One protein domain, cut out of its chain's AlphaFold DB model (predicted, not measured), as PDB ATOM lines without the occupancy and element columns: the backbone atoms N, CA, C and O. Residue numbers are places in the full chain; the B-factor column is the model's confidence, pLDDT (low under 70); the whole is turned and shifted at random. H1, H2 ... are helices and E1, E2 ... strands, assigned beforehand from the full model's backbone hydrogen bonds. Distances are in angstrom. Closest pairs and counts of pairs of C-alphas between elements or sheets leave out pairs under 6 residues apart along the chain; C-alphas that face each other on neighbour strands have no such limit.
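What this domain is: This is residues 26 to 195 of the 379 residues of an uncharacterized protein of Prevotella sp. P2-180 (UniProt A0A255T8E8). A long, strongly twisted wall of strands, with E6, E7 and E13 running side by side through the middle, has a smaller sheet, E3 E4 E8 E12 E5, toward one end and a three-strand sheet, E10 E9 E14, toward the other. The hairpin E3 and E4 reaches out at the first end, and residues 184 to 195 fold back from E14. The printed part has 170 residues, with 83 of them, under half, in named elements: E1 to E5, H1, H2, then E6 to E14, mostly strand. The wall is branched with antiparallel pairs, the five-strand sheet mixed, the three-strand sheet antiparallel. The whole is compact, radius of gyration of the C-alphas 16.0 A, spanning 56 by 37 by 26 A.

Where its parts are: Find C-alpha 26 at (195.992, 142.265, 198.673), where E1, residues 26 to 30, begins. Next come E2, 34 to 36, E3, 41 to 43, E4, 50 to 53, and E5, 65 to 69. H1 is 78 to 82 and H2 is 84 to 87. E6, 92 to 101, starts at (180.642, 132.951, 178.623) and covers 27.4 A; E7, 104 to 112, covers 24.9 A. Then read E8, 117 to 122, 14.5 A; E9, 129 to 132; E10, 137 to 140; E11, 143 to 145; E12, 153 to 157, 14.1 A; E13, 163 to 171, 25.5 A. E14, 180 to 183, ends at (196.594, 146.460, 177.906).

How they stand to each other: Start at E6, which has E1 on one side, N 28 to O 98 at 2.8 A, and E7 on the other, N 99 to O 106 at 2.8 A. E2 pairs with its residues 92 to 94, N 34 to O 94 at 2.9 A. E13 is beside E7, N 109 to O 166 at 2.8 A, and E11 beside E13, N 145 to O 167 at 2.8 A. H1 and H2 only graze this sheet; in H1 the O i to N i+4 pair is within hydrogen-bond range, and H2 is too short for one. In the five-strand sheet look for N 42 to O 51 at 2.9 A in the hairpin E3 and E4, N 52 to O 117 at 2.9 A from E4 to its parallel neighbour E8, N 118 to O 156 at 2.9 A from E8 to E12, and N 66 to O 153 at 2.9 A from E5 to E12. In the third sheet, the hairpin E9 and E10 shows N 130 to O 139 at 2.9 A, and E9 and E14 show N 131 to O 181 at 2.8 A. E10 runs on into E11 at 54 degrees.

The domain as a whole: The C-alphas farthest apart, those of Lys 46 and Thr 135, are 56.4 A apart. The printed part has no cut, and the one long link is E4 to E5. Mean pLDDT of the printed part is 86.5; look for values under 70 at residues 57 to 62 and 85 to 88.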
ATOM      1  N   THR A  26     196.867 141.085 198.600       85.25
ATOM      2  CA  THR A  26     195.992 142.265 198.673       85.25
ATOM      3  C   THR A  26     195.260 142.431 197.351       85.25
ATOM      4  O   THR A  26     195.889 142.478 196.302       85.25
ATOM      5  N   VAL A  27     193.932 142.529 197.361       83.19
ATOM      6  CA  VAL A  27     193.173 142.783 196.127       83.19
ATOM      7  C   VAL A  27     193.241 144.274 195.797       83.19
ATOM      8  O   VAL A  27     192.791 145.093 196.595       83.19
ATOM      9  N   ARG A  28     193.784 144.624 194.626       82.88
ATOM     10  CA  ARG A  28     193.787 146.000 194.106       82.88
ATOM     11  C   ARG A  28     192.479 146.339 193.411       82.88
ATOM     12  O   ARG A  28     191.915 147.403 193.642       82.88
ATOM     13  N   ALA A  29     192.007 145.432 192.560       83.62
ATOM     14  CA  ALA A  29     190.808 145.648 191.768       83.62
ATOM     15  C   ALA A  29     190.133 144.333 191.388       83.62
ATOM     16  O   ALA A  29     190.769 143.287 191.286       83.62
ATOM     17  N   ASN A  30     188.830 144.415 191.147       81.19
ATOM     18  CA  ASN A  30     188.013 143.329 190.629       81.19
ATOM     19  C   ASN A  30     187.177 143.865 189.476       81.19
ATOM     20  O   ASN A  30     186.590 144.940 189.596       81.19
ATOM     21  N   SER A  31     187.058 143.084 188.411       78.44
ATOM     22  CA  SER A  31     186.131 143.408 187.337       78.44
ATOM     23  C   SER A  31     184.689 143.077 187.722       78.44
ATOM     24  O   SER A  31     184.412 142.185 188.536       78.44
ATOM     25  N   LEU A  32     183.749 143.745 187.053       76.44
ATOM     26  CA  LEU A  32     182.411 143.189 186.866       76.44
ATOM     27  C   LEU A  32     182.497 141.939 185.975       76.44
ATOM     28  O   LEU A  32     183.463 141.760 185.231       76.44
ATOM     29  N   VAL A  33     181.490 141.069 186.051       73.12
ATOM     30  CA  VAL A  33     181.376 139.941 185.118       73.12
ATOM     31  C   VAL A  33     180.855 140.480 183.789       73.12
ATOM     32  O   VAL A  33     179.734 140.983 183.725       73.12
ATOM     33  N   LEU A  34     181.669 140.375 182.742       76.19
ATOM     34  CA  LEU A  34     181.264 140.664 181.370       76.19
ATOM     35  C   LEU A  34     180.793 139.373 180.705       76.19
ATOM     36  O   LEU A  34     181.333 138.305 180.972       76.19
ATOM     37  N   TYR A  35     179.799 139.461 179.828       75.69
ATOM     38  CA  TYR A  35     179.285 138.303 179.105       75.69
ATOM     39  C   TYR A  35     179.652 138.399 177.639       75.69
ATOM     40  O   TYR A  35     179.398 139.417 177.002       75.69
ATOM     41  N   THR A  36     180.211 137.318 177.105       78.12
ATOM     42  CA  THR A  36     180.480 137.186 175.674       78.12
ATOM     43  C   THR A  36     179.740 135.996 175.081       78.12
ATOM     44  O   THR A  36     179.391 135.040 175.786       78.12
ATOM     45  N   GLY A  37     179.446 136.085 173.785       79.38
ATOM     46  CA  GLY A  37     178.808 135.014 173.031       79.38
ATOM     47  C   GLY A  37     179.614 133.726 173.151       79.38
ATOM     48  O   GLY A  37     180.839 133.736 173.052       79.38
ATOM     49  N   LEU A  38     178.928 132.611 173.391       84.69
ATOM     50  CA  LEU A  38     179.584 131.311 173.416       84.69
ATOM     51  C   LEU A  38     179.861 130.866 171.970       84.69
ATOM     52  O   LEU A  38     178.905 130.788 171.194       84.69
ATOM     53  N   PRO A  39     181.114 130.558 171.588       86.00
ATOM     54  CA  PRO A  39     181.390 130.049 170.252       86.00
ATOM     55  C   PRO A  39     180.715 128.694 170.022       86.00
ATOM     56  O   PRO A  39     180.451 127.938 170.964       86.00
ATOM     57  N   ASN A  40     180.467 128.370 168.754       86.81
ATOM     58  CA  ASN A  40     179.903 127.078 168.385       86.81
ATOM     59  C   ASN A  40     180.843 125.947 168.816       86.81
ATOM     60  O   ASN A  40     182.042 125.979 168.545       86.81
ATOM     61  N   SER A  41     180.284 124.928 169.463       89.94
ATOM     62  CA  SER A  41     181.029 123.720 169.799       89.94
ATOM     63  C   SER A  41     180.956 122.695 168.675       89.94
ATOM     64  O   SER A  41     179.893 122.504 168.083       89.94
ATOM     65  N   SER A  42     182.046 121.967 168.463       91.25
ATOM     66  CA  SER A  42     182.073 120.735 167.674       91.25
ATOM     67  C   SER A  42     182.149 119.521 168.599       91.25
ATOM     68  O   SER A  42     182.678 119.618 169.707       91.25
ATOM     69  N   THR A  43     181.620 118.380 168.162       92.75
ATOM     70  CA  THR A  43     181.726 117.112 168.894       92.75
ATOM     71  C   THR A  43     182.441 116.105 168.015       92.75
ATOM     72  O   THR A  43     182.021 115.864 166.885       92.75
ATOM     73  N   ASP A  44     183.516 115.511 168.525       88.94
ATOM     74  CA  ASP A  44     184.216 114.441 167.821       88.94
ATOM     75  C   ASP A  44     183.370 113.157 167.840       88.94
ATOM     76  O   ASP A  44     183.032 112.638 168.904       88.94
ATOM     77  N   GLU A  45     183.024 112.628 166.664       86.75
ATOM     78  CA  GLU A  45     182.108 111.483 166.529       86.75
ATOM     79  C   GLU A  45     182.643 110.183 167.149       86.75
ATOM     80  O   GLU A  45     181.865 109.298 167.503       86.75
ATOM     81  N   LYS A  46     183.969 110.041 167.283       86.50
ATOM     82  CA  LYS A  46     184.605 108.810 167.779       86.50
ATOM     83  C   LYS A  46     184.773 108.814 169.290       86.50
ATOM     84  O   LYS A  46     184.644 107.775 169.932       86.50
ATOM     85  N   THR A  47     185.126 109.963 169.847       86.94
ATOM     86  CA  THR A  47     185.475 110.132 171.261       86.94
ATOM     87  C   THR A  47     184.353 110.778 172.066       86.94
ATOM     88  O   THR A  47     184.372 110.695 173.291       86.94
ATOM     89  N   GLY A  48     183.385 111.413 171.399       88.81
ATOM     90  CA  GLY A  48     182.302 112.171 172.023       88.81
ATOM     91  C   GLY A  48     182.753 113.484 172.666       88.81
ATOM     92  O   GLY A  48     181.947 114.130 173.328       88.81
ATOM     93  N   LEU A  49     184.023 113.877 172.504       88.94
ATOM     94  CA  LEU A  49     184.581 115.067 173.142       88.94
ATOM     95  C   LEU A  49     184.033 116.336 172.496       88.94
ATOM     96  O   LEU A  49     184.143 116.527 171.282       88.94
ATOM     97  N   LYS A  50     183.497 117.227 173.332       93.00
ATOM     98  CA  LYS A  50     183.037 118.547 172.917       93.00
ATOM     99  C   LYS A  50     184.216 119.516 172.917       93.00
ATOM    100  O   LYS A  50     184.895 119.674 173.931       93.00
ATOM    101  N   THR A  51     184.438 120.192 171.796       93.75
ATOM    102  CA  THR A  51     185.518 121.168 171.613       93.75
ATOM    103  C   THR A  51     184.949 122.531 171.246       93.75
ATOM    104  O   THR A  51     184.082 122.634 170.378       93.75
ATOM    105  N   ILE A  52     185.451 123.578 171.894       93.00
ATOM    106  CA  ILE A  52     185.210 124.974 171.523       93.00
ATOM    107  C   ILE A  52     186.534 125.580 171.071       93.00
ATOM    108  O   ILE A  52     187.528 125.520 171.791       93.00
ATOM    109  N   GLU A  53     186.536 126.195 169.896       91.00
ATOM    110  CA  GLU A  53     187.631 127.059 169.471       91.00
ATOM    111  C   GLU A  53     187.329 128.486 169.921       91.00
ATOM    112  O   GLU A  53     186.277 129.042 169.594       91.00
ATOM    113  N   TRP A  54     188.216 129.061 170.734       88.88
ATOM    114  CA  TRP A  54     188.053 130.443 171.163       88.88
ATOM    115  C   TRP A  54     188.292 131.390 169.976       88.88
ATOM    116  O   TRP A  54     189.168 131.102 169.155       88.88
ATOM    117  N   PRO A  55     187.541 132.499 169.840       83.06
ATOM    118  CA  PRO A  55     187.718 133.403 168.713       83.06
ATOM    119  C   PRO A  55     189.151 133.931 168.641       83.06
ATOM    120  O   PRO A  55     189.734 134.325 169.653       83.06
ATOM    121  N   SER A  56     189.714 133.942 167.433       74.19
ATOM    122  CA  SER A  56     191.038 134.513 167.198       74.19
ATOM    123  C   SER A  56     191.058 135.998 167.539       74.19
ATOM    124  O   SER A  56     190.141 136.741 167.193       74.19
ATOM    125  N   THR A  57     192.137 136.423 168.186       67.94
ATOM    126  CA  THR A  57     192.467 137.842 168.365       67.94
ATOM    127  C   THR A  57     193.440 138.289 167.271       67.94
ATOM    128  O   THR A  57     193.994 137.445 166.561       67.94
ATOM    129  N   GLU A  58     193.675 139.596 167.140       63.03
ATOM    130  CA  GLU A  58     194.586 140.207 166.153       63.03
ATOM    131  C   GLU A  58     196.000 139.617 166.212       63.03
ATOM    132  O   GLU A  58     196.687 139.584 165.196       63.03
ATOM    133  N   ASN A  59     196.400 139.071 167.365       64.12
ATOM    134  CA  ASN A  59     197.757 138.588 167.607       64.12
ATOM    135  C   ASN A  59     197.886 137.052 167.650       64.12
ATOM    136  O   ASN A  59     198.982 136.508 167.524       64.12
ATOM    137  N   ASN A  60     196.778 136.304 167.782       65.88
ATOM    138  CA  ASN A  60     196.841 134.840 167.944       65.88
ATOM    139  C   ASN A  60     197.542 134.149 166.759       65.88
ATOM    140  O   ASN A  60     198.199 133.127 166.942       65.88
ATOM    141  N   SER A  61     197.426 134.707 165.550       63.00
ATOM    142  CA  SER A  61     198.002 134.119 164.332       63.00
ATOM    143  C   SER A  61     199.532 134.212 164.248       63.00
ATOM    144  O   SER A  61     200.141 133.490 163.459       63.00
ATOM    145  N   TRP A  62     200.166 135.069 165.054       69.88
ATOM    146  CA  TRP A  62     201.616 135.306 165.020       69.88
ATOM    147  C   TRP A  62     202.383 134.487 166.059       69.88
ATOM    148  O   TRP A  62     203.616 134.469 166.069       69.88
ATOM    149  N   HIS A  63     201.664 133.798 166.941       80.62
ATOM    150  CA  HIS A  63     202.241 133.068 168.057       80.62
ATOM    151  C   HIS A  63     202.261 131.564 167.800       80.62
ATOM    152  O   HIS A  63     201.338 130.978 167.238       80.62
ATOM    153  N   GLU A  64     203.332 130.917 168.258       87.81
ATOM    154  CA  GLU A  64     203.439 129.461 168.206       87.81
ATOM    155  C   GLU A  64     202.300 128.822 169.013       87.81
ATOM    156  O   GLU A  64     202.093 129.153 170.187       87.81
ATOM    157  N   ASN A  65     201.591 127.887 168.379       89.81
ATOM    158  CA  ASN A  65     200.594 127.053 169.032       89.81
ATOM    159  C   ASN A  65     201.274 125.837 169.671       89.81
ATOM    160  O   ASN A  65     201.796 124.972 168.969       89.81
ATOM    161  N   ILE A  66     201.249 125.764 171.001       93.12
ATOM    162  CA  ILE A  66     201.917 124.705 171.775       93.12
ATOM    163  C   ILE A  66     201.014 123.495 172.059       93.12
ATOM    164  O   ILE A  66     201.429 122.559 172.742       93.12
ATOM    165  N   GLY A  67     199.786 123.496 171.536       92.62
ATOM    166  CA  GLY A  67     198.819 122.422 171.723       92.62
ATOM    167  C   GLY A  67     198.183 122.402 173.114       92.62
ATOM    168  O   GLY A  67     198.068 123.428 173.789       92.62
ATOM    169  N   ILE A  68     197.706 121.219 173.517       93.19
ATOM    170  CA  ILE A  68     197.030 121.021 174.804       93.19
ATOM    171  C   ILE A  68     198.057 121.025 175.933       93.19
ATOM    172  O   ILE A  68     199.034 120.277 175.893       93.19
ATOM    173  N   ILE A  69     197.800 121.836 176.955       92.38
ATOM    174  CA  ILE A  69     198.624 121.909 178.160       92.38
ATOM    175  C   ILE A  69     197.957 121.201 179.340       92.38
ATOM    176  O   ILE A  69     196.732 121.186 179.480       92.38
ATOM    177  N   ASP A  70     198.797 120.671 180.226       83.69
ATOM    178  CA  ASP A  70     198.393 120.054 181.486       83.69
ATOM    179  C   ASP A  70     198.638 121.001 182.674       83.69
ATOM    180  O   ASP A  70     199.432 121.940 182.588       83.69
ATOM    181  N   LYS A  71     198.026 120.695 183.827       82.88
ATOM    182  CA  LYS A  71     198.257 121.383 185.118       82.88
ATOM    183  C   LYS A  71     197.932 122.883 185.102       82.88
ATOM    184  O   LYS A  71     198.660 123.692 185.677       82.88
ATOM    185  N   VAL A  72     196.819 123.243 184.476       90.19
ATOM    186  CA  VAL A  72     196.264 124.597 184.574       90.19
ATOM    187  C   VAL A  72     195.685 124.809 185.979       90.19
ATOM    188  O   VAL A  72     194.979 123.916 186.456       90.19
ATOM    189  N   PRO A  73     195.968 125.936 186.663       92.69
ATOM    190  CA  PRO A  73     195.346 126.236 187.946       92.69
ATOM    191  C   PRO A  73     193.823 126.291 187.827       92.69
ATOM    192  O   PRO A  73     193.274 126.807 186.853       92.69
ATOM    193  N   VAL A  74     193.142 125.750 188.834       92.62
ATOM    194  CA  VAL A  74     191.681 125.674 188.895       92.62
ATOM    195  C   VAL A  74     191.207 126.371 190.160       92.62
ATOM    196  O   VAL A  74     191.785 126.191 191.232       92.62
ATOM    197  N   VAL A  75     190.133 127.143 190.035       91.06
ATOM    198  CA  VAL A  75     189.461 127.788 191.161       91.06
ATOM    199  C   VAL A  75     188.609 126.758 191.901       91.06
ATOM    200  O   VAL A  75     187.709 126.154 191.318       91.06
ATOM    201  N   GLU A  76     188.861 126.587 193.199       86.00
ATOM    202  CA  GLU A  76     188.052 125.708 194.058       86.00
ATOM    203  C   GLU A  76     186.701 126.347 194.428       86.00
ATOM    204  O   GLU A  76     185.662 125.691 194.362       86.00
ATOM    205  N   ASP A  77     186.696 127.640 194.776       86.12
ATOM    206  CA  ASP A  77     185.493 128.388 195.168       86.12
ATOM    207  C   ASP A  77     184.959 129.247 194.011       86.12
ATOM    208  O   ASP A  77     185.141 130.465 193.950       86.12
ATOM    209  N   VAL A  78     184.288 128.589 193.066       84.56
ATOM    210  CA  VAL A  78     183.712 129.233 191.874       84.56
ATOM    211  C   VAL A  78     182.636 130.268 192.227       84.56
ATOM    212  O   VAL A  78     182.503 131.288 191.543       84.56
ATOM    213  N   GLU A  79     181.870 130.033 193.298       83.56
ATOM    214  CA  GLU A  79     180.801 130.939 193.726       83.56
ATOM    215  C   GLU A  79     181.368 132.280 194.203       83.56
ATOM    216  O   GLU A  79     180.779 133.316 193.901       83.56
ATOM    217  N   SER A  80     182.539 132.292 194.847       80.94
ATOM    218  CA  SER A  80     183.223 133.540 195.213       80.94
ATOM    219  C   SER A  80     183.656 134.384 194.004       80.94
ATOM    220  O   SER A  80     183.692 135.615 194.083       80.94
ATOM    221  N   ILE A  81     183.941 133.742 192.865       83.75
ATOM    222  CA  ILE A  81     184.367 134.426 191.643       83.75
ATOM    223  C   ILE A  81     183.157 134.939 190.874       83.75
ATOM    224  O   ILE A  81     183.044 136.141 190.645       83.75
ATOM    225  N   TYR A  82     182.232 134.067 190.486       81.25
ATOM    226  CA  TYR A  82     181.141 134.468 189.597       81.25
ATOM    227  C   TYR A  82     179.841 134.780 190.334       81.25
ATOM    228  O   TYR A  82     179.055 135.578 189.838       81.25
ATOM    229  N   GLY A  83     179.596 134.215 191.514       76.56
ATOM    230  CA  GLY A  83     178.282 134.234 192.155       76.56
ATOM    231  C   GLY A  83     177.273 133.321 191.445       76.56
ATOM    232  O   GLY A  83     177.332 133.098 190.235       76.56
ATOM    233  N   LYS A  84     176.304 132.783 192.197       71.75
ATOM    234  CA  LYS A  84     175.335 131.783 191.694       71.75
ATOM    235  C   LYS A  84     174.532 132.222 190.469       71.75
ATOM    236  O   LYS A  84     174.363 131.430 189.548       71.75
ATOM    237  N   ALA A  85     174.047 133.464 190.451       63.75
ATOM    238  CA  ALA A  85     173.180 133.961 189.381       63.75
ATOM    239  C   ALA A  85     173.891 134.018 188.016       63.75
ATOM    240  O   ALA A  85     173.291 133.715 186.989       63.75
ATOM    241  N   ASN A  86     175.184 134.341 188.016       65.44
ATOM    242  CA  ASN A  86     175.968 134.546 186.800       65.44
ATOM    243  C   ASN A  86     176.364 133.227 186.112       65.44
ATOM    244  O   ASN A  86     176.649 133.208 184.919       65.44
ATOM    245  N   MET A  87     176.340 132.104 186.839       69.19
ATOM    246  CA  MET A  87     176.656 130.782 186.285       69.19
ATOM    247  C   MET A  87     175.519 130.180 185.445       69.19
ATOM    248  O   MET A  87     175.773 129.311 184.614       69.19
ATOM    249  N   ALA A  88     174.277 130.630 185.653       68.81
ATOM    250  CA  ALA A  88     173.087 130.099 184.981       68.81
ATOM    251  C   ALA A  88     172.816 130.737 183.604       68.81
ATOM    252  O   ALA A  88     171.891 130.334 182.900       68.81
ATOM    253  N   ILE A  89     173.601 131.746 183.224       72.25
ATOM    254  CA  ILE A  89     173.407 132.524 182.001       72.25
ATOM    255  C   ILE A  89     174.048 131.781 180.809       72.25
ATOM    256  O   ILE A  89     175.189 131.322 180.926       72.25
ATOM    257  N   PRO A  90     173.365 131.662 179.648       76.50
ATOM    258  CA  PRO A  90     173.845 130.906 178.482       76.50
ATOM    259  C   PRO A  90     174.911 131.662 177.660       76.50
ATOM    260  O   PRO A  90     174.949 131.569 176.438       76.50
ATOM    261  N   TYR A  91     175.780 132.415 178.333       82.38
ATOM    262  CA  TYR A  91     176.906 133.161 177.768       82.38
ATOM    263  C   TYR A  91     178.204 132.746 178.480       82.38
ATOM    264  O   TYR A  91     178.167 132.075 179.516       82.38
ATOM    265  N   MET A  92     179.363 133.124 177.934       85.38
ATOM    266  CA  MET A  92     180.642 132.951 178.623       85.38
ATOM    267  C   MET A  92     180.878 134.124 179.591       85.38
ATOM    268  O   MET A  92     180.949 135.267 179.129       85.38
ATOM    269  N   PRO A  93     181.004 133.879 180.911       85.44
ATOM    270  CA  PRO A  93     181.308 134.928 181.873       85.44
ATOM    271  C   PRO A  93     182.821 135.193 181.936       85.44
ATOM    272  O   PRO A  93     183.608 134.343 182.359       85.44
ATOM    273  N   MET A  94     183.222 136.406 181.575       83.94
ATOM    274  CA  MET A  94     184.594 136.897 181.659       83.94
ATOM    275  C   MET A  94     184.757 137.722 182.932       83.94
ATOM    276  O   MET A  94     184.029 138.689 183.161       83.94
ATOM    277  N   LYS A  95     185.713 137.328 183.773       88.38
ATOM    278  CA  LYS A  95     186.055 138.047 185.001       88.38
ATOM    279  C   LYS A  95     187.560 138.069 185.195       88.38
ATOM    280  O   LYS A  95     188.236 137.095 184.868       88.38
ATOM    281  N   TRP A  96     188.054 139.152 185.778       91.62
ATOM    282  CA  TRP A  96     189.431 139.249 186.228       91.62
ATOM    283  C   TRP A  96     189.541 139.899 187.610       91.62
ATOM    284  O   TRP A  96     188.653 140.633 188.059       91.62
ATOM    285  N   THR A  97     190.650 139.615 188.288       91.00
ATOM    286  CA  THR A  97     191.023 140.217 189.570       91.00
ATOM    287  C   THR A  97     192.496 140.595 189.533       91.00
ATOM    288  O   THR A  97     193.331 139.786 189.148       91.00
ATOM    289  N   LEU A  98     192.819 141.813 189.957       91.75
ATOM    290  CA  LEU A  98     194.192 142.278 190.107       91.75
ATOM    291  C   LEU A  98     194.583 142.208 191.584       91.75
ATOM    292  O   LEU A  98     193.976 142.882 192.424       91.75
ATOM    293  N   THR A  99     195.591 141.405 191.899       91.88
ATOM    294  CA  THR A  99     196.110 141.202 193.249       91.88
ATOM    295  C   THR A  99     197.566 141.610 193.362       91.88
ATOM    296  O   THR A  99     198.327 141.709 192.405       91.88
ATOM    297  N   ASP A 100     197.949 141.850 194.596       89.38
ATOM    298  CA  ASP A 100     199.281 142.155 195.038       89.38
ATOM    299  C   ASP A 100     199.762 140.971 195.869       89.38
ATOM    300  O   ASP A 100     199.333 140.825 197.010       89.38
ATOM    301  N   GLU A 101     200.643 140.146 195.303       93.19
ATOM    302  CA  GLU A 101     201.081 138.872 195.884       93.19
ATOM    303  C   GLU A 101     202.578 138.912 196.196       93.19
ATOM    304  O   GLU A 101     203.447 138.703 195.340       93.19
ATOM    305  N   GLY A 102     202.905 139.251 197.445       87.88
ATOM    306  CA  GLY A 102     204.290 139.440 197.873       87.88
ATOM    307  C   GLY A 102     205.028 140.494 197.033       87.88
ATOM    308  O   GLY A 102     204.723 141.681 197.090       87.88
ATOM    309  N   LYS A 103     206.035 140.068 196.256       90.25
ATOM    310  CA  LYS A 103     206.873 140.957 195.418       90.25
ATOM    311  C   LYS A 103     206.362 141.128 193.985       90.25
ATOM    312  O   LYS A 103     207.111 141.617 193.138       90.25
ATOM    313  N   LYS A 104     205.144 140.682 193.694       94.88
ATOM    314  CA  LYS A 104     204.541 140.754 192.364       94.88
ATOM    315  C   LYS A 104     203.156 141.378 192.446       94.88
ATOM    316  O   LYS A 104     202.547 141.435 193.516       94.88
ATOM    317  N   THR A 105     202.699 141.846 191.299       95.69
ATOM    318  CA  THR A 105     201.292 142.140 191.053       95.69
ATOM    319  C   THR A 105     200.810 141.105 190.039       95.69
ATOM    320  O   THR A 105     201.513 140.825 189.068       95.69
ATOM    321  N   VAL A 106     199.667 140.474 190.293       96.75
ATOM    322  CA  VAL A 106     199.160 139.338 189.518       96.75
ATOM    323  C   VAL A 106     197.762 139.667 189.014       96.75
ATOM    324  O   VAL A 106     196.883 140.059 189.777       96.75
ATOM    325  N   LEU A 107     197.558 139.537 187.707       96.44
ATOM    326  CA  LEU A 107     196.247 139.623 187.081       96.44
ATOM    327  C   LEU A 107     195.715 138.204 186.888       96.44
ATOM    328  O   LEU A 107     196.232 137.448 186.068       96.44
ATOM    329  N   HIS A 108     194.692 137.858 187.659       95.88
ATOM    330  CA  HIS A 108     193.955 136.605 187.564       95.88
ATOM    331  C   HIS A 108     192.861 136.754 186.517       95.88
ATOM    332  O   HIS A 108     191.920 137.526 186.706       95.88
ATOM    333  N   CYS A 109     192.984 136.022 185.421       94.81
ATOM    334  CA  CYS A 109     192.044 135.972 184.316       94.81
ATOM    335  C   CYS A 109     191.241 134.670 184.422       94.81
ATOM    336  O   CYS A 109     191.714 133.587 184.069       94.81
ATOM    337  N   TYR A 110     190.010 134.761 184.926       94.69
ATOM    338  CA  TYR A 110     189.178 133.582 185.149       94.69
ATOM    339  C   TYR A 110     188.488 133.151 183.857       94.69
ATOM    340  O   TYR A 110     187.898 133.979 183.152       94.69
ATOM    341  N   PHE A 111     188.544 131.849 183.569       92.94
ATOM    342  CA  PHE A 111     187.951 131.251 182.375       92.94
ATOM    343  C   PHE A 111     187.103 130.027 182.730       92.94
ATOM    344  O   PHE A 111     187.610 129.049 183.277       92.94
ATOM    345  N   MET A 112     185.813 130.047 182.399       91.69
ATOM    346  CA  MET A 112     184.912 128.922 182.654       91.69
ATOM    347  C   MET A 112     184.912 127.935 181.480       91.69
ATOM    348  O   MET A 112     184.541 128.281 180.362       91.69
ATOM    349  N   MET A 113     185.247 126.672 181.733       91.69
ATOM    350  CA  MET A 113     185.174 125.608 180.730       91.69
ATOM    351  C   MET A 113     183.711 125.329 180.353       91.69
ATOM    352  O   MET A 113     182.921 124.903 181.193       91.69
ATOM    353  N   LYS A 114     183.346 125.540 179.083       90.00
ATOM    354  CA  LYS A 114     182.004 125.257 178.512       90.00
ATOM    355  C   LYS A 114     181.989 124.057 177.542       90.00
ATOM    356  O   LYS A 114     180.997 123.797 176.855       90.00
ATOM    357  N   ALA A 115     183.117 123.358 177.466       92.00
ATOM    358  CA  ALA A 115     183.368 122.175 176.654       92.00
ATOM    359  C   ALA A 115     184.500 121.354 177.298       92.00
ATOM    360  O   ALA A 115     185.150 121.844 178.224       92.00
ATOM    361  N   ASP A 116     184.740 120.134 176.813       93.00
ATOM    362  CA  ASP A 116     185.815 119.265 177.316       93.00
ATOM    363  C   ASP A 116     187.205 119.766 176.908       93.00
ATOM    364  O   ASP A 116     188.201 119.542 177.603       93.00
ATOM    365  N   VAL A 117     187.275 120.434 175.756       93.50
ATOM    366  CA  VAL A 117     188.489 121.041 175.213       93.50
ATOM    367  C   VAL A 117     188.179 122.460 174.755       93.50
ATOM    368  O   VAL A 117     187.199 122.695 174.048       93.50
ATOM    369  N   VAL A 118     189.036 123.405 175.137       93.25
ATOM    370  CA  VAL A 118     189.026 124.768 174.597       93.25
ATOM    371  C   VAL A 118     190.363 125.043 173.929       93.25
ATOM    372  O   VAL A 118     191.408 124.880 174.559       93.25
ATOM    373  N   THR A 119     190.338 125.425 172.657       92.56
ATOM    374  CA  THR A 119     191.531 125.731 171.855       92.56
ATOM    375  C   THR A 119     191.647 127.230 171.580       92.56
ATOM    376  O   THR A 119     190.724 127.993 171.860       92.56
ATOM    377  N   ASN A 120     192.789 127.645 171.023       89.75
ATOM    378  CA  ASN A 120     193.067 129.027 170.615       89.75
ATOM    379  C   ASN A 120     193.062 130.045 171.777       89.75
ATOM    380  O   ASN A 120     192.744 131.222 171.601       89.75
ATOM    381  N   LEU A 121     193.425 129.597 172.981       90.31
ATOM    382  CA  LEU A 121     193.595 130.479 174.131       90.31
ATOM    383  C   LEU A 121     194.929 131.220 174.045       90.31
ATOM    384  O   LEU A 121     195.955 130.654 173.666       90.31
ATOM    385  N   TRP A 122     194.905 132.482 174.462       88.94
ATOM    386  CA  TRP A 122     196.066 133.360 174.555       88.94
ATOM    387  C   TRP A 122     196.011 134.151 175.865       88.94
ATOM    388  O   TRP A 122     194.944 134.636 176.252       88.94
ATOM    389  N   LEU A 123     197.145 134.239 176.564       85.81
ATOM    390  CA  LEU A 123     197.233 134.764 177.934       85.81
ATOM    391  C   LEU A 123     198.203 135.950 178.062       85.81
ATOM    392  O   LEU A 123     198.486 136.391 179.165       85.81
ATOM    393  N   GLY A 124     198.696 136.482 176.945       86.25
ATOM    394  CA  GLY A 124     199.548 137.667 176.932       86.25
ATOM    395  C   GLY A 124     201.003 137.406 176.552       86.25
ATOM    396  O   GLY A 124     201.446 136.269 176.355       86.25
ATOM    397  N   ASN A 125     201.747 138.496 176.410       87.06
ATOM    398  CA  ASN A 125     203.143 138.544 175.976       87.06
ATOM    399  C   ASN A 125     203.795 139.857 176.471       87.06
ATOM    400  O   ASN A 125     203.360 140.442 177.462       87.06
ATOM    401  N   ALA A 126     204.832 140.334 175.778       85.69
ATOM    402  CA  ALA A 126     205.489 141.603 176.091       85.69
ATOM    403  C   ALA A 126     204.580 142.837 175.888       85.69
ATOM    404  O   ALA A 126     204.862 143.903 176.419       85.69
ATOM    405  N   GLU A 127     203.494 142.717 175.136       86.00
ATOM    406  CA  GLU A 127     202.493 143.770 174.911       86.00
ATOM    407  C   GLU A 127     201.460 143.835 176.036       86.00
ATOM    408  O   GLU A 127     200.685 144.783 176.136       86.00
ATOM    409  N   THR A 128     201.452 142.833 176.914       92.31
ATOM    410  CA  THR A 128     200.604 142.841 178.092       92.31
ATOM    411  C   THR A 128     201.218 143.743 179.156       92.31
ATOM    412  O   THR A 128     202.277 143.434 179.710       92.31
ATOM    413  N   THR A 129     200.570 144.871 179.447       94.62
ATOM    414  CA  THR A 129     201.094 145.899 180.357       94.62
ATOM    415  C   THR A 129     200.014 146.435 181.294       94.62
ATOM    416  O   THR A 129     198.816 146.371 181.007       94.62
ATOM    417  N   ILE A 130     200.453 146.964 182.438       94.25
ATOM    418  CA  ILE A 130     199.650 147.846 183.287       94.25
ATOM    419  C   ILE A 130     200.245 149.250 183.197       94.25
ATOM    420  O   ILE A 130     201.435 149.436 183.449       94.25
ATOM    421  N   LEU A 131     199.417 150.229 182.862       91.50
ATOM    422  CA  LEU A 131     199.758 151.644 182.819       91.50
ATOM    423  C   LEU A 131     199.284 152.322 184.102       91.50
ATOM    424  O   LEU A 131     198.099 152.269 184.416       91.50
ATOM    425  N   ASP A 132     200.186 152.989 184.817       90.12
ATOM    426  CA  ASP A 132     199.817 153.970 185.838       90.12
ATOM    427  C   ASP A 132     199.551 155.311 185.154       90.12
ATOM    428  O   ASP A 132     200.469 155.958 184.648       90.12
ATOM    429  N   LYS A 133     198.286 155.722 185.116       80.31
ATOM    430  CA  LYS A 133     197.826 156.903 184.379       80.31
ATOM    431  C   LYS A 133     198.226 158.215 185.036       80.31
ATOM    432  O   LYS A 133     198.373 159.226 184.352       80.31
ATOM    433  N   GLU A 134     198.468 158.206 186.342       80.69
ATOM    434  CA  GLU A 134     198.896 159.397 187.070       80.69
ATOM    435  C   GLU A 134     200.350 159.752 186.720       80.69
ATOM    436  O   GLU A 134     200.705 160.923 186.482       80.69
ATOM    437  N   THR A 135     201.204 158.728 186.669       80.88
ATOM    438  CA  THR A 135     202.648 158.886 186.460       80.88
ATOM    439  C   THR A 135     203.083 158.692 185.008       80.88
ATOM    440  O   THR A 135     204.072 159.302 184.599       80.88
ATOM    441  N   GLY A 136     202.338 157.915 184.222       81.25
ATOM    442  CA  GLY A 136     202.700 157.469 182.875       81.25
ATOM    443  C   GLY A 136     203.679 156.286 182.850       81.25
ATOM    444  O   GLY A 136     204.285 156.027 181.814       81.25
ATOM    445  N   ILE A 137     203.895 155.597 183.979       90.38
ATOM    446  CA  ILE A 137     204.810 154.445 184.060       90.38
ATOM    447  C   ILE A 137     204.112 153.182 183.543       90.38
ATOM    448  O   ILE A 137     202.989 152.877 183.945       90.38
ATOM    449  N   ILE A 138     204.817 152.415 182.707       91.75
ATOM    450  CA  ILE A 138     204.345 151.145 182.145       91.75
ATOM    451  C   ILE A 138     205.018 149.977 182.877       91.75
ATOM    452  O   ILE A 138     206.246 149.868 182.901       91.75
ATOM    453  N   TYR A 139     204.214 149.073 183.434       94.88
ATOM    454  CA  TYR A 139     204.647 147.825 184.065       94.88
ATOM    455  C   TYR A 139     204.382 146.662 183.105       94.88
ATOM    456  O   TYR A 139     203.234 146.274 182.888       94.88
ATOM    457  N   GLN A 140     205.439 146.118 182.506       95.50
ATOM    458  CA  GLN A 140     205.341 145.062 181.498       95.50
ATOM    459  C   GLN A 140     205.170 143.679 182.142       95.50
ATOM    460  O   GLN A 140     205.796 143.384 183.158       95.50
ATOM    461  N   ALA A 141     204.332 142.817 181.560       95.31
ATOM    462  CA  ALA A 141     204.164 141.446 182.031       95.31
ATOM    463  C   ALA A 141     205.475 140.659 181.910       95.31
ATOM    464  O   ALA A 141     206.135 140.667 180.869       95.31
ATOM    465  N   GLN A 142     205.820 139.933 182.969       94.25
ATOM    466  CA  GLN A 142     207.056 139.164 183.108       94.25
ATOM    467  C   GLN A 142     206.884 137.696 182.731       94.25
ATOM    468  O   GLN A 142     207.814 137.065 182.233       94.25
ATOM    469  N   SER A 143     205.711 137.138 183.017       93.81
ATOM    470  CA  SER A 143     205.401 135.729 182.795       93.81
ATOM    471  C   SER A 143     203.898 135.487 182.891       93.81
ATOM    472  O   SER A 143     203.142 136.351 183.336       93.81
ATOM    473  N   THR A 144     203.470 134.280 182.534       94.62
ATOM    474  CA  THR A 144     202.121 133.784 182.816       94.62
ATOM    475  C   THR A 144     202.165 132.555 183.717       94.62
ATOM    476  O   THR A 144     203.215 131.938 183.896       94.62
ATOM    477  N   ILE A 145     201.021 132.185 184.286       93.50
ATOM    478  CA  ILE A 145     200.784 130.862 184.857       93.50
ATOM    479  C   ILE A 145     199.564 130.285 184.135       93.50
ATOM    480  O   ILE A 145     198.483 130.872 184.227       93.50
ATOM    481  N   PRO A 146     199.711 129.161 183.409       92.69
ATOM    482  CA  PRO A 146     200.888 128.274 183.342       92.69
ATOM    483  C   PRO A 146     202.128 128.863 182.634       92.69
ATOM    484  O   PRO A 146     202.007 129.516 181.606       92.69
ATOM    485  N   GLU A 147     203.335 128.571 183.144       87.06
ATOM    486  CA  GLU A 147     204.603 129.229 182.742       87.06
ATOM    487  C   GLU A 147     204.937 129.157 181.243       87.06
ATOM    488  O   GLU A 147     205.597 130.042 180.704       87.06
ATOM    489  N   ARG A 148     204.485 128.107 180.547       86.81
ATOM    490  CA  ARG A 148     204.768 127.901 179.116       86.81
ATOM    491  C   ARG A 148     203.856 128.696 178.182       86.81
ATOM    492  O   ARG A 148     204.066 128.652 176.975       86.81
ATOM    493  N   CYS A 149     202.853 129.390 178.712       89.62
ATOM    494  CA  CYS A 149     201.838 130.068 177.910       89.62
ATOM    495  C   CYS A 149     202.230 131.493 177.497       89.62
ATOM    496  O   CYS A 149     201.551 132.085 176.662       89.62
ATOM    497  N   TYR A 150     203.285 132.072 178.080       90.44
ATOM    498  CA  TYR A 150     203.699 133.441 177.769       90.44
ATOM    499  C   TYR A 150     204.153 133.536 176.309       90.44
ATOM    500  O   TYR A 150     205.054 132.808 175.888       90.44
ATOM    501  N   ASN A 151     203.538 134.440 175.539       89.44
ATOM    502  CA  ASN A 151     203.783 134.614 174.104       89.44
ATOM    503  C   ASN A 151     203.459 133.370 173.241       89.44
ATOM    504  O   ASN A 151     204.095 133.149 172.208       89.44
ATOM    505  N   LYS A 152     202.503 132.533 173.676       90.94
ATOM    506  CA  LYS A 152     202.072 131.304 172.985       90.94
ATOM    507  C   LYS A 152     200.553 131.199 172.916       90.94
ATOM    508  O   LYS A 152     199.855 131.651 173.821       90.94
ATOM    509  N   VAL A 153     200.059 130.531 171.878       91.56
ATOM    510  CA  VAL A 153     198.667 130.066 171.807       91.56
ATOM    511  C   VAL A 153     198.602 128.634 172.322       91.56
ATOM    512  O   VAL A 153     199.495 127.833 172.054       91.56
ATOM    513  N   PHE A 154     197.565 128.296 173.081       93.56
ATOM    514  CA  PHE A 154     197.439 126.982 173.707       93.56
ATOM    515  C   PHE A 154     195.994 126.484 173.744       93.56
ATOM    516  O   PHE A 154     195.039 127.208 173.457       93.56
ATOM    517  N   ALA A 155     195.843 125.214 174.103       94.06
ATOM    518  CA  ALA A 155     194.564 124.578 174.365       94.06
ATOM    519  C   ALA A 155     194.539 123.985 175.776       94.06
ATOM    520  O   ALA A 155     195.570 123.589 176.313       94.06
ATOM    521  N   VAL A 156     193.357 123.887 176.373       94.50
ATOM    522  CA  VAL A 156     193.158 123.272 177.689       94.50
ATOM    523  C   VAL A 156     192.114 122.177 177.576       94.50
ATOM    524  O   VAL A 156     191.062 122.369 176.969       94.50
ATOM    525  N   LYS A 157     192.404 121.027 178.188       93.81
ATOM    526  CA  LYS A 157     191.451 119.933 178.371       93.81
ATOM    527  C   LYS A 157     191.006 119.893 179.828       93.81
ATOM    528  O   LYS A 157     191.840 119.837 180.728       93.81
ATOM    529  N   GLY A 158     189.702 119.899 180.071       89.38
ATOM    530  CA  GLY A 158     189.145 119.954 181.419       89.38
ATOM    531  C   GLY A 158     187.652 119.661 181.437       89.38
ATOM    532  O   GLY A 158     186.992 119.669 180.408       89.38
ATOM    533  N   LYS A 159     187.110 119.380 182.622       88.00
ATOM    534  CA  LYS A 159     185.681 119.089 182.776       88.00
ATOM    535  C   LYS A 159     184.855 120.364 182.569       88.00
ATOM    536  O   LYS A 159     185.185 121.398 183.154       88.00
ATOM    537  N   GLU A 160     183.750 120.273 181.833       86.44
ATOM    538  CA  GLU A 160     182.771 121.362 181.731       86.44
ATOM    539  C   GLU A 160     182.330 121.857 183.128       86.44
ATOM    540  O   GLU A 160     182.115 121.072 184.056       86.44
ATOM    541  N   GLY A 161     182.247 123.179 183.292       85.19
ATOM    542  CA  GLY A 161     181.963 123.863 184.555       85.19
ATOM    543  C   GLY A 161     183.193 124.156 185.420       85.19
ATOM    544  O   GLY A 161     183.088 124.926 186.372       85.19
ATOM    545  N   THR A 162     184.361 123.595 185.094       90.88
ATOM    546  CA  THR A 162     185.622 123.938 185.773       90.88
ATOM    547  C   THR A 162     186.001 125.383 185.464       90.88
ATOM    548  O   THR A 162     185.931 125.800 184.311       90.88
ATOM    549  N   VAL A 163     186.439 126.140 186.470       93.00
ATOM    550  CA  VAL A 163     186.972 127.493 186.270       93.00
ATOM    551  C   VAL A 163     188.484 127.462 186.372       93.00
ATOM    552  O   VAL A 163     189.033 127.067 187.397       93.00
ATOM    553  N   LEU A 164     189.142 127.880 185.302       94.31
ATOM    554  CA  LEU A 164     190.582 128.055 185.239       94.31
ATOM    555  C   LEU A 164     190.954 129.417 185.828       94.31
ATOM    556  O   LEU A 164     190.264 130.406 185.575       94.31
ATOM    557  N   ASP A 165     192.054 129.460 186.572       95.44
ATOM    558  CA  ASP A 165     192.725 130.695 186.975       95.44
ATOM    559  C   ASP A 165     193.999 130.850 186.141       95.44
ATOM    560  O   ASP A 165     195.026 130.223 186.404       95.44
ATOM    561  N   LEU A 166     193.889 131.628 185.068       95.56
ATOM    562  CA  LEU A 166     194.991 131.914 184.166       95.56
ATOM    563  C   LEU A 166     195.632 133.225 184.611       95.56
ATOM    564  O   LEU A 166     194.970 134.255 184.628       95.56
ATOM    565  N   GLN A 167     196.906 133.206 184.984       96.56
ATOM    566  CA  GLN A 167     197.521 134.353 185.654       96.56
ATOM    567  C   GLN A 167     198.547 135.041 184.762       96.56
ATOM    568  O   GLN A 167     199.289 134.385 184.030       96.56
ATOM    569  N   ILE A 168     198.628 136.363 184.873       96.62
ATOM    570  CA  ILE A 168     199.647 137.198 184.236       96.62
ATOM    571  C   ILE A 168     200.393 137.937 185.342       96.62
ATOM    572  O   ILE A 168     199.784 138.593 186.186       96.62
ATOM    573  N   VAL A 169     201.715 137.799 185.365       96.56
ATOM    574  CA  VAL A 169     202.561 138.282 186.459       96.56
ATOM    575  C   VAL A 169     203.292 139.543 186.022       96.56
ATOM    576  O   VAL A 169     203.986 139.538 185.008       96.56
ATOM    577  N   PHE A 170     203.191 140.598 186.821       96.75
ATOM    578  CA  PHE A 170     203.831 141.894 186.614       96.75
ATOM    579  C   PHE A 170     204.853 142.191 187.728       96.75
ATOM    580  O   PHE A 170     204.786 141.602 188.821       96.75
ATOM    581  N   PRO A 171     205.789 143.138 187.506       96.12
ATOM    582  CA  PRO A 171     206.528 143.768 188.589       96.12
ATOM    583  C   PRO A 171     205.566 144.304 189.655       96.12
ATOM    584  O   PRO A 171     204.416 144.632 189.368       96.12
ATOM    585  N   ARG A 172     206.039 144.416 190.897       93.88
ATOM    586  CA  ARG A 172     205.235 144.991 191.976       93.88
ATOM    587  C   ARG A 172     204.893 146.448 191.665       93.88
ATOM    588  O   ARG A 172     205.799 147.276 191.582       93.88
ATOM    589  N   LEU A 173     203.601 146.757 191.584       91.00
ATOM    590  CA  LEU A 173     203.140 148.139 191.512       91.00
ATOM    591  C   LEU A 173     203.359 148.854 192.862       91.00
ATOM    592  O   LEU A 173     203.186 148.244 193.926       91.00
ATOM    593  N   PRO A 174     203.692 150.155 192.857       86.25
ATOM    594  CA  PRO A 174     203.695 150.984 194.057       86.25
ATOM    595  C   PRO A 174     202.332 150.987 194.765       86.25
ATOM    596  O   PRO A 174     201.278 150.840 194.141       86.25
ATOM    597  N   GLU A 175     202.321 151.166 196.085       80.75
ATOM    598  CA  GLU A 175     201.073 151.222 196.868       80.75
ATOM    599  C   GLU A 175     200.189 152.422 196.494       80.75
ATOM    600  O   GLU A 175     198.969 152.371 196.633       80.75
ATOM    601  N   ASN A 176     200.793 153.502 195.992       76.62
ATOM    602  CA  ASN A 176     200.092 154.710 195.568       76.62
ATOM    603  C   ASN A 176     199.571 154.663 194.122       76.62
ATOM    604  O   ASN A 176     198.825 155.565 193.757       76.62
ATOM    605  N   ALA A 177     199.910 153.643 193.326       83.19
ATOM    606  CA  ALA A 177     199.412 153.501 191.957       83.19
ATOM    607  C   ALA A 177     197.930 153.075 191.978       83.19
ATOM    608  O   ALA A 177     197.614 151.913 192.266       83.19
ATOM    609  N   LYS A 178     197.031 154.041 191.751       75.19
ATOM    610  CA  LYS A 178     195.572 153.884 191.916       75.19
ATOM    611  C   LYS A 178     194.774 154.089 190.630       75.19
ATOM    612  O   LYS A 178     193.750 153.431 190.473       75.19
ATOM    613  N   ASP A 179     195.227 154.971 189.743       83.38
ATOM    614  CA  ASP A 179     194.612 155.195 188.433       83.38
ATOM    615  C   ASP A 179     195.348 154.344 187.395       83.38
ATOM    616  O   ASP A 179     196.459 154.677 186.984       83.38
ATOM    617  N   LEU A 180     194.784 153.182 187.067       88.00
ATOM    618  CA  LEU A 180     195.448 152.160 186.258       88.00
ATOM    619  C   LEU A 180     194.638 151.842 185.001       88.00
ATOM    620  O   LEU A 180     193.411 151.806 185.061       88.00
ATOM    621  N   ALA A 181     195.327 151.504 183.913       89.06
ATOM    622  CA  ALA A 181     194.747 150.872 182.729       89.06
ATOM    623  C   ALA A 181     195.496 149.583 182.368       89.06
ATOM    624  O   ALA A 181     196.705 149.480 182.580       89.06
ATOM    625  N   ILE A 182     194.779 148.589 181.834       90.06
ATOM    626  CA  ILE A 182     195.343 147.285 181.446       90.06
ATOM    627  C   ILE A 182     195.278 147.104 179.926       90.06
ATOM    628  O   ILE A 182     194.228 147.312 179.310       90.06
ATOM    629  N   TYR A 183     196.392 146.658 179.344       89.88
ATOM    630  CA  TYR A 183     196.594 146.460 177.906       89.88
ATOM    631  C   TYR A 183     197.012 145.031 177.565       89.88
ATOM    632  O   TYR A 183     197.548 144.306 178.405       89.88
ATOM    633  N   GLY A 184     196.813 144.641 176.302       85.44
ATOM    634  CA  GLY A 184     197.362 143.404 175.748       85.44
ATOM    635  C   GLY A 184     196.748 142.121 176.315       85.44
ATOM    636  O   GLY A 184     197.431 141.100 176.361       85.44
ATOM    637  N   VAL A 185     195.480 142.152 176.754       87.38
ATOM    638  CA  VAL A 185     194.723 140.953 177.179       87.38
ATOM    639  C   VAL A 185     193.330 140.919 176.508       87.38
ATOM    640  O   VAL A 185     192.290 140.987 177.170       87.38
ATOM    641  N   PRO A 186     193.268 140.820 175.167       78.00
ATOM    642  CA  PRO A 186     192.044 140.941 174.376       78.00
ATOM    643  C   PRO A 186     191.024 139.831 174.627       78.00
ATOM    644  O   PRO A 186     189.832 140.095 174.504       78.00
ATOM    645  N   ASN A 187     191.445 138.629 175.041       82.12
ATOM    646  CA  ASN A 187     190.505 137.566 175.422       82.12
ATOM    647  C   ASN A 187     189.601 137.977 176.598       82.12
ATOM    648  O   ASN A 187     188.502 137.452 176.722       82.12
ATOM    649  N   TRP A 188     190.025 138.947 177.415       84.25
ATOM    650  CA  TRP A 188     189.227 139.551 178.489       84.25
ATOM    651  C   TRP A 188     188.877 141.019 178.214       84.25
ATOM    652  O   TRP A 188     188.554 141.756 179.143       84.25
ATOM    653  N   TYR A 189     188.920 141.442 176.946       76.06
ATOM    654  CA  TYR A 189     188.578 142.797 176.503       76.06
ATOM    655  C   TYR A 189     189.432 143.913 177.124       76.06
ATOM    656  O   TYR A 189     189.003 145.061 177.152       76.06
ATOM    657  N   MET A 190     190.648 143.599 177.590       83.06
ATOM    658  CA  MET A 190     191.545 144.588 178.192       83.06
ATOM    659  C   MET A 190     192.510 145.173 177.159       83.06
ATOM    660  O   MET A 190     193.571 144.607 176.874       83.06
ATOM    661  N   ARG A 191     192.089 146.301 176.581       78.00
ATOM    662  CA  ARG A 191     192.819 147.126 175.604       78.00
ATOM    663  C   ARG A 191     192.696 148.593 176.022       78.00
ATOM    664  O   ARG A 191     191.831 149.294 175.515       78.00
ATOM    665  N   GLY A 192     193.426 148.987 177.060       73.00
ATOM    666  CA  GLY A 192     193.232 150.293 177.700       73.00
ATOM    667  C   GLY A 192     192.057 150.328 178.672       73.00
ATOM    668  O   GLY A 192     191.449 151.368 178.907       73.00
ATOM    669  N   THR A 193     191.693 149.179 179.250       79.75
ATOM    670  CA  THR A 193     190.583 149.125 180.207       79.75
ATOM    671  C   THR A 193     190.980 149.780 181.519       79.75
ATOM    672  O   THR A 193     191.845 149.270 182.234       79.75
ATOM    673  N   ASP A 194     190.300 150.878 181.841       80.88
ATOM    674  CA  ASP A 194     190.473 151.598 183.095       80.88
ATOM    675  C   ASP A 194     190.001 150.790 184.304       80.88
ATOM    676  O   ASP A 194     188.943 150.154 184.305       80.88
ATOM    677  N   VAL A 195     190.793 150.860 185.369       75.12
ATOM    678  CA  VAL A 195     190.590 150.098 186.603       75.12
ATOM    679  C   VAL A 195     189.708 150.857 187.606       75.12
ATOM    680  O   VAL A 195     189.053 150.215 188.423       75.12
TER     681      VAL A 195